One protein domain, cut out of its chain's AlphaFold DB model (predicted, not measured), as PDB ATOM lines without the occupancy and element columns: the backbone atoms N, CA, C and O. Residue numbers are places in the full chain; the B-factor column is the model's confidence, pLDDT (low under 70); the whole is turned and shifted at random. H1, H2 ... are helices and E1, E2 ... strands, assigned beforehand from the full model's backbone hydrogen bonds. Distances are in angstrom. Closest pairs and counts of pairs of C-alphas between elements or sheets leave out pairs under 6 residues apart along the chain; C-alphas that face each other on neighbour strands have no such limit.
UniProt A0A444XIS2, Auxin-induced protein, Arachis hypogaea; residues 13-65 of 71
ATOM      1  N   LEU A  13     -29.373  15.338  53.894       84.75
ATOM      2  CA  LEU A  13     -29.285  13.870  53.915       84.75
ATOM      3  C   LEU A  13     -30.645  13.177  54.096       84.75
ATOM      4  O   LEU A  13     -30.726  11.958  54.026       84.75
ATOM      5  N   ALA A  14     -31.712  13.935  54.372       87.19
ATOM      6  CA  ALA A  14     -33.073  13.403  54.450       87.19
ATOM      7  C   ALA A  14     -33.760  13.322  53.075       87.19
ATOM      8  O   ALA A  14     -34.943  12.983  52.997       87.19
ATOM      9  N   HIS A  15     -33.054  13.688  52.004       86.06
ATOM     10  CA  HIS A  15     -33.573  13.710  50.647       86.06
ATOM     11  C   HIS A  15     -32.714  12.835  49.736       86.06
ATOM     12  O   HIS A  15     -31.492  12.887  49.778       86.06
ATOM     13  N   ASP A  16     -33.368  12.084  48.853       83.81
ATOM     14  CA  ASP A  16     -32.687  11.196  47.898       83.81
ATOM     15  C   ASP A  16     -32.523  11.845  46.510       83.81
ATOM     16  O   ASP A  16     -32.101  11.201  45.554       83.81
ATOM     17  N   SER A  17     -32.947  13.107  46.348       83.19
ATOM     18  CA  SER A  17     -32.836  13.848  45.084       83.19
ATOM     19  C   SER A  17     -33.089  15.350  45.247       83.19
ATOM     20  O   SER A  17     -33.852  15.775  46.124       83.19
ATOM     21  N   TYR A  18     -32.597  16.148  44.289       82.31
ATOM     22  CA  TYR A  18     -32.958  17.567  44.155       82.31
ATOM     23  C   TYR A  18     -34.467  17.793  44.052       82.31
ATOM     24  O   TYR A  18     -34.971  18.784  44.568       82.31
ATOM     25  N   ARG A  19     -35.221  16.868  43.448       81.75
ATOM     26  CA  ARG A  19     -36.685  16.973  43.377       81.75
ATOM     27  C   ARG A  19     -37.332  16.904  44.764       81.75
ATOM     28  O   ARG A  19     -38.298  17.620  45.019       81.75
ATOM     29  N   GLY A  20     -36.809  16.058  45.654       85.06
ATOM     30  CA  GLY A  20     -37.248  15.986  47.050       85.06
ATOM     31  C   GLY A  20     -36.903  17.255  47.828       85.06
ATOM     32  O   GLY A  20     -37.764  17.808  48.512       85.06
ATOM     33  N   LEU A  21     -35.676  17.753  47.647       87.50
ATOM     34  CA  LEU A  21     -35.210  19.006  48.241       87.50
ATOM     35  C   LEU A  21     -36.068  20.203  47.805       87.50
ATOM     36  O   LEU A  21     -36.537  20.969  48.644       87.50
ATOM     37  N   VAL A  22     -36.313  20.350  46.501       84.19
ATOM     38  CA  VAL A  22     -37.107  21.447  45.932       84.19
ATOM     39  C   VAL A  22     -38.517  21.434  46.505       84.19
ATOM     40  O   VAL A  22     -38.937  22.446  47.053       84.19
ATOM     41  N   LYS A  23     -39.204  20.283  46.508       85.50
ATOM     42  CA  LYS A  23     -40.541  20.175  47.114       85.50
ATOM     43  C   LYS A  23     -40.550  20.594  48.584       85.50
ATOM     44  O   LYS A  23     -41.460  21.299  49.015       85.50
ATOM     45  N   ALA A  24     -39.548  20.181  49.361       88.12
ATOM     46  CA  ALA A  24     -39.445  20.587  50.761       88.12
ATOM     47  C   ALA A  24     -39.297  22.111  50.892       88.12
ATOM     48  O   ALA A  24     -40.004  22.733  51.684       88.12
ATOM     49  N   LEU A  25     -38.441  22.728  50.076       87.12
ATOM     50  CA  LEU A  25     -38.244  24.177  50.066       87.12
ATOM     51  C   LEU A  25     -39.503  24.935  49.617       87.12
ATOM     52  O   LEU A  25     -39.875  25.919  50.260       87.12
ATOM     53  N   GLU A  26     -40.207  24.462  48.590       86.06
ATOM     54  CA  GLU A  26     -41.484  25.037  48.147       86.06
ATOM     55  C   GLU A  26     -42.523  25.015  49.275       86.06
ATOM     56  O   GLU A  26     -43.167  26.030  49.549       86.06
ATOM     57  N   HIS A  27     -42.628  23.904  50.011       85.44
ATOM     58  CA  HIS A  27     -43.500  23.810  51.185       85.44
ATOM     59  C   HIS A  27     -43.071  24.744  52.328       85.44
ATOM     60  O   HIS A  27     -43.927  25.349  52.980       85.44
ATOM     61  N   MET A  28     -41.768  24.888  52.579       86.56
ATOM     62  CA  MET A  28     -41.243  25.730  53.661       86.56
ATOM     63  C   MET A  28     -41.434  27.225  53.398       86.56
ATOM     64  O   MET A  28     -41.711  27.983  54.333       86.56
ATOM     65  N   PHE A  29     -41.279  27.648  52.145       84.31
ATOM     66  CA  PHE A  29     -41.331  29.054  51.746       84.31
ATOM     67  C   PHE A  29     -42.642  29.454  51.065       84.31
ATOM     68  O   PHE A  29     -42.832  30.638  50.799       84.31
ATOM     69  N   LYS A  30     -43.552  28.498  50.829       83.38
ATOM     70  CA  LYS A  30     -44.826  28.691  50.113       83.38
ATOM     71  C   LYS A  30     -44.623  29.413  48.777       83.38
ATOM     72  O   LYS A  30     -45.359  30.340  48.450       83.38
ATOM     73  N   THR A  31     -43.591  29.010  48.046       79.81
ATOM     74  CA  THR A  31     -43.186  29.629  46.782       79.81
ATOM     75  C   THR A  31     -42.846  28.564  45.750       79.81
ATOM     76  O   THR A  31     -42.601  27.419  46.121       79.81
ATOM     77  N   THR A  32     -42.815  28.951  44.478       78.25
ATOM     78  CA  THR A  32     -42.423  28.080  43.366       78.25
ATOM     79  C   THR A  32     -40.926  28.221  43.114       78.25
ATOM     80  O   THR A  32     -40.419  29.337  42.931       78.25
ATOM     81  N   ILE A  33     -40.207  27.099  43.104       77.31
ATOM     82  CA  ILE A  33     -38.754  27.078  42.903       77.31
ATOM     83  C   ILE A  33     -38.445  26.347  41.602       77.31
ATOM     84  O   ILE A  33     -38.730  25.161  41.443       77.31
ATOM     85  N   LEU A  34     -37.800  27.047  40.671       72.56
ATOM     86  CA  LEU A  34     -37.357  26.450  39.420       72.56
ATOM     87  C   LEU A  34     -36.071  25.654  39.629       72.56
ATOM     88  O   LEU A  34     -35.006  26.202  39.919       72.56
ATOM     89  N   CYS A  35     -36.170  24.353  39.385       65.44
ATOM     90  CA  CYS A  35     -35.040  23.447  39.216       65.44
ATOM     91  C   CYS A  35     -35.166  22.775  37.840       65.44
ATOM     92  O   CYS A  35     -36.287  22.537  37.399       65.44
ATOM     93  N   ASN A  36     -34.052  22.494  37.151       58.81
ATOM     94  CA  ASN A  36     -33.997  22.112  35.724       58.81
ATOM     95  C   ASN A  36     -35.095  21.139  35.239       58.81
ATOM     96  O   ASN A  36     -35.590  21.311  34.135       58.81
ATOM     97  N   GLN A  37     -35.500  20.150  36.045       54.34
ATOM     98  CA  GLN A  37     -36.546  19.180  35.681       54.34
ATOM     99  C   GLN A  37     -37.970  19.762  35.634       54.34
ATOM    100  O   GLN A  37     -38.811  19.219  34.933       54.34
ATOM    101  N   LEU A  38     -38.248  20.839  36.373       53.97
ATOM    102  CA  LEU A  38     -39.550  21.519  36.413       53.97
ATOM    103  C   LEU A  38     -39.609  22.712  35.444       53.97
ATOM    104  O   LEU A  38     -40.682  23.131  35.027       53.97
ATOM    105  N   ALA A  39     -38.446  23.269  35.087       54.72
ATOM    106  CA  ALA A  39     -38.340  24.455  34.238       54.72
ATOM    107  C   ALA A  39     -38.722  24.199  32.772       54.72
ATOM    108  O   ALA A  39     -39.073  25.140  32.069       54.72
ATOM    109  N   THR A  40     -38.671  22.948  32.307       54.84
ATOM    110  CA  THR A  40     -39.060  22.579  30.936       54.84
ATOM    111  C   THR A  40     -40.576  22.652  30.711       54.84
ATOM    112  O   THR A  40     -41.011  22.760  29.571       54.84
ATOM    113  N   GLU A  41     -41.378  22.625  31.781       54.22
ATOM    114  CA  GLU A  41     -42.846  22.569  31.712       54.22
ATOM    115  C   GLU A  41     -43.532  23.901  32.054       54.22
ATOM    116  O   GLU A  41     -44.759  23.989  31.997       54.22
ATOM    117  N   LEU A  42     -42.773  24.940  32.420       54.84
ATOM    118  CA  LEU A  42     -43.343  26.178  32.942       54.84
ATOM    119  C   LEU A  42     -43.486  27.250  31.852       54.84
ATOM    120  O   LEU A  42     -42.508  27.647  31.219       54.84
ATOM    121  N   ASP A  43     -44.717  27.724  31.657       53.88
ATOM    122  CA  ASP A  43     -45.072  28.777  30.702       53.88
ATOM    123  C   ASP A  43     -44.300  30.078  31.008       53.88
ATOM    124  O   ASP A  43     -44.051  30.408  32.174       53.88
ATOM    125  N   ALA A  44     -43.930  30.847  29.980       54.19
ATOM    126  CA  ALA A  44     -43.058  32.026  30.103       54.19
ATOM    127  C   ALA A  44     -43.602  33.082  31.092       54.19
ATOM    128  O   ALA A  44     -42.838  33.821  31.708       54.19
ATOM    129  N   VAL A  45     -44.921  33.097  31.303       49.97
ATOM    130  CA  VAL A  45     -45.631  33.973  32.251       49.97
ATOM    131  C   VAL A  45     -45.356  33.610  33.720       49.97
ATOM    132  O   VAL A  45     -45.394  34.472  34.597       49.97
ATOM    133  N   GLN A  46     -45.063  32.345  34.024       55.28
ATOM    134  CA  GLN A  46     -44.744  31.906  35.386       55.28
ATOM    135  C   GLN A  46     -43.259  32.100  35.727       55.28
ATOM    136  O   GLN A  46     -42.922  32.183  36.909       55.28
ATOM    137  N   ALA A  47     -42.386  32.250  34.724       56.84
ATOM    138  CA  ALA A  47     -40.957  32.487  34.920       56.84
ATOM    139  C   ALA A  47     -40.664  33.784  35.702       56.84
ATOM    140  O   ALA A  47     -39.732  33.809  36.504       56.84
ATOM    141  N   GLU A  48     -41.496  34.825  35.561       57.84
ATOM    142  CA  GLU A  48     -41.340  36.104  36.283       57.84
ATOM    143  C   GLU A  48     -41.548  35.995  37.805       57.84
ATOM    144  O   GLU A  48     -41.118  36.867  38.557       57.84
ATOM    145  N   ARG A  49     -42.200  34.927  38.286       62.31
ATOM    146  CA  ARG A  49     -42.459  34.689  39.721       62.31
ATOM    147  C   ARG A  49     -41.630  33.556  40.310       62.31
ATOM    148  O   ARG A  49     -41.898  33.115  41.424       62.31
ATOM    149  N   CYS A  50     -40.658  33.057  39.562       68.19
ATOM    150  CA  CYS A  50     -39.917  31.879  39.959       68.19
ATOM    151  C   CYS A  50     -38.592  32.219  40.626       68.19
ATOM    152  O   CYS A  50     -37.815  33.037  40.136       68.19
ATOM    153  N   HIS A  51     -38.296  31.520  41.719       78.69
ATOM    154  CA  HIS A  51     -36.990  31.606  42.359       78.69
ATOM    155  C   HIS A  51     -36.041  30.556  41.788       78.69
ATOM    156  O   HIS A  51     -36.427  29.410  41.557       78.69
ATOM    157  N   VAL A  52     -34.781  30.945  41.607       80.75
ATOM    158  CA  VAL A  52     -33.697  30.018  41.275       80.75
ATOM    159  C   VAL A  52     -33.054  29.537  42.570       80.75
ATOM    160  O   VAL A  52     -32.807  30.328  43.479       80.75
ATOM    161  N   LEU A  53     -32.783  28.234  42.653       82.50
ATOM    162  CA  LEU A  53     -32.083  27.647  43.790       82.50
ATOM    163  C   LEU A  53     -30.561  27.720  43.596       82.50
ATOM    164  O   LEU A  53     -30.014  27.159  42.640       82.50
ATOM    165  N   THR A  54     -29.886  28.383  44.531       87.12
ATOM    166  CA  THR A  54     -28.426  28.489  44.623       87.12
ATOM    167  C   THR A  54     -27.940  28.013  45.989       87.12
ATOM    168  O   THR A  54     -28.683  28.072  46.973       87.12
ATOM    169  N   TYR A  55     -26.702  27.531  46.053       85.94
ATOM    170  CA  TYR A  55     -26.003  27.240  47.303       85.94
ATOM    171  C   TYR A  55     -24.578  27.786  47.242       85.94
ATOM    172  O   TYR A  55     -24.025  27.969  46.163       85.94
ATOM    173  N   GLU A  56     -24.021  28.074  48.412       88.12
ATOM    174  CA  GLU A  56     -22.610  28.411  48.571       88.12
ATOM    175  C   GLU A  56     -21.837  27.106  48.786       88.12
ATOM    176  O   GLU A  56     -22.228  26.295  49.635       88.12
ATOM    177  N   ASP A  57     -20.803  26.867  47.986       85.56
ATOM    178  CA  ASP A  57     -19.944  25.698  48.151       85.56
ATOM    179  C   ASP A  57     -18.833  25.935  49.196       85.56
ATOM    180  O   ASP A  57     -18.792  26.950  49.893       85.56
ATOM    181  N   GLY A  58     -17.928  24.964  49.349       83.94
ATOM    182  CA  GLY A  58     -16.804  25.079  50.284       83.94
ATOM    183  C   GLY A  58     -15.788  26.169  49.917       83.94
ATOM    184  O   GLY A  58     -15.030  26.600  50.788       83.94
ATOM    185  N   GLU A  59     -15.786  26.624  48.663       88.31
ATOM    186  CA  GLU A  59     -14.918  27.683  48.135       88.31
ATOM    187  C   GLU A  59     -15.565  29.072  48.249       88.31
ATOM    188  O   GLU A  59     -14.904  30.083  48.010       88.31
ATOM    189  N   ARG A  60     -16.806  29.125  48.756       84.75
ATOM    190  CA  ARG A  60     -17.661  30.313  48.887       84.75
ATOM    191  C   ARG A  60     -18.222  30.828  47.567       84.75
ATOM    192  O   ARG A  60     -18.680  31.972  47.499       84.75
ATOM    193  N   ASP A  61     -18.233  29.982  46.548       89.94
ATOM    194  CA  ASP A  61     -18.830  30.318  45.269       89.94
ATOM    195  C   ASP A  61     -20.327  30.016  45.277       89.94
ATOM    196  O   ASP A  61     -20.803  29.016  45.821       89.94
ATOM    197  N   LEU A  62     -21.096  30.916  44.659       83.81
ATOM    198  CA  LEU A  62     -22.530  30.735  44.477       83.81
ATOM    199  C   LEU A  62     -22.778  29.835  43.274       83.81
ATOM    200  O   LEU A  62     -22.766  30.271  42.119       83.81
ATOM    201  N   ILE A  63     -23.067  28.576  43.565       83.81
ATOM    202  CA  ILE A  63     -23.362  27.567  42.563       83.81
ATOM    203  C   ILE A  63     -24.872  27.447  42.399       83.81
ATOM    204  O   ILE A  63     -25.641  27.310  43.354       83.81
ATOM    205  N   MET A  64     -25.329  27.487  41.150       80.44
ATOM    206  CA  MET A  64     -26.707  27.124  40.844       80.44
ATOM    207  C   MET A  64     -26.856  25.603  40.896       80.44
ATOM    208  O   MET A  64     -26.096  24.881  40.251       80.44
ATOM    209  N   VAL A  65     -27.917  25.124  41.550       73.56
ATOM    210  CA  VAL A  65     -28.236  23.687  41.705       73.56
ATOM    211  C   VAL A  65     -28.351  22.923  40.370       73.56
ATOM    212  O   VAL A  65     -28.284  21.705  40.327       73.56
TER     213      VAL A  65
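AT A GLANCE: This is residues 13 to 65 of the 71 residues of the protein "Auxin-induced protein" of Arachis hypogaea (UniProt A0A444XIS2). A loose arrangement of small parts: a strand hairpin, E1 with E2, makes one end of the long axis, the short helix H3 makes the other, and the longest helix, H1, lies to one side of the stretch between them. The short helix H2 and the links around it join H1 to H3, and the short parallel pairing of residues 33 to 34 with residues 51 to 52 ties the links before H2 and after H3 together. The printed part has 53 residues, with three named helices and then two named strands in the order H1, H2, H3, E1, E2; the sheet E1 - E2 is antiparallel. The class is mixed, helices and strands, with 26 residues in named elements, under half of those printed. The whole is only just loose, close to compact, with a radius of gyration of the C-alphas of 12.0 A and spans of 35 by 24 by 19 A.

HOW THE PARTS SIT: H1, residues 18 to 29, and H2, residues 36 to 39, are near each other, with closest C-alphas 8.0 A apart. H3, residues 44 to 47, is only just apart from H2, with closest C-alphas 8.5 A apart. E1, residues 54 to 56, and E2, residues 62 to 64, form an antiparallel hairpin at 146 degrees. The C-alphas of Thr 54 and Met 64 face each other at 4.4 A, and N 55 and O 63 are within hydrogen-bond range at 2.9 A. H1 is apart from H3, E1 and E2. Every O i to N i+4 pair of H1 is within hydrogen-bond range; H2 and H3 are too short for such a pair.

IN THESE COORDINATES: H1 measures 16.1 A from C-alpha 18 at (-32.958, 17.567, 44.155) to C-alpha 29. H2 measures 5.2 A, H3 5.3 A, E1 7.0 A and E2 6.6 A, ending at C-alpha 64 at (-26.707, 27.124, 40.844).

THE WHOLE: The two C-alphas farthest apart, those of Val 45 and Gly 58, are 35.1 A apart. The printed part has no cut. The links H2 to H3 and E1 to E2 are tight, and H1 to H2 and H3 to E1 are short. In this predicted model the mean pLDDT of the printed part is 75.6, and residues 35 to 50 are under 70.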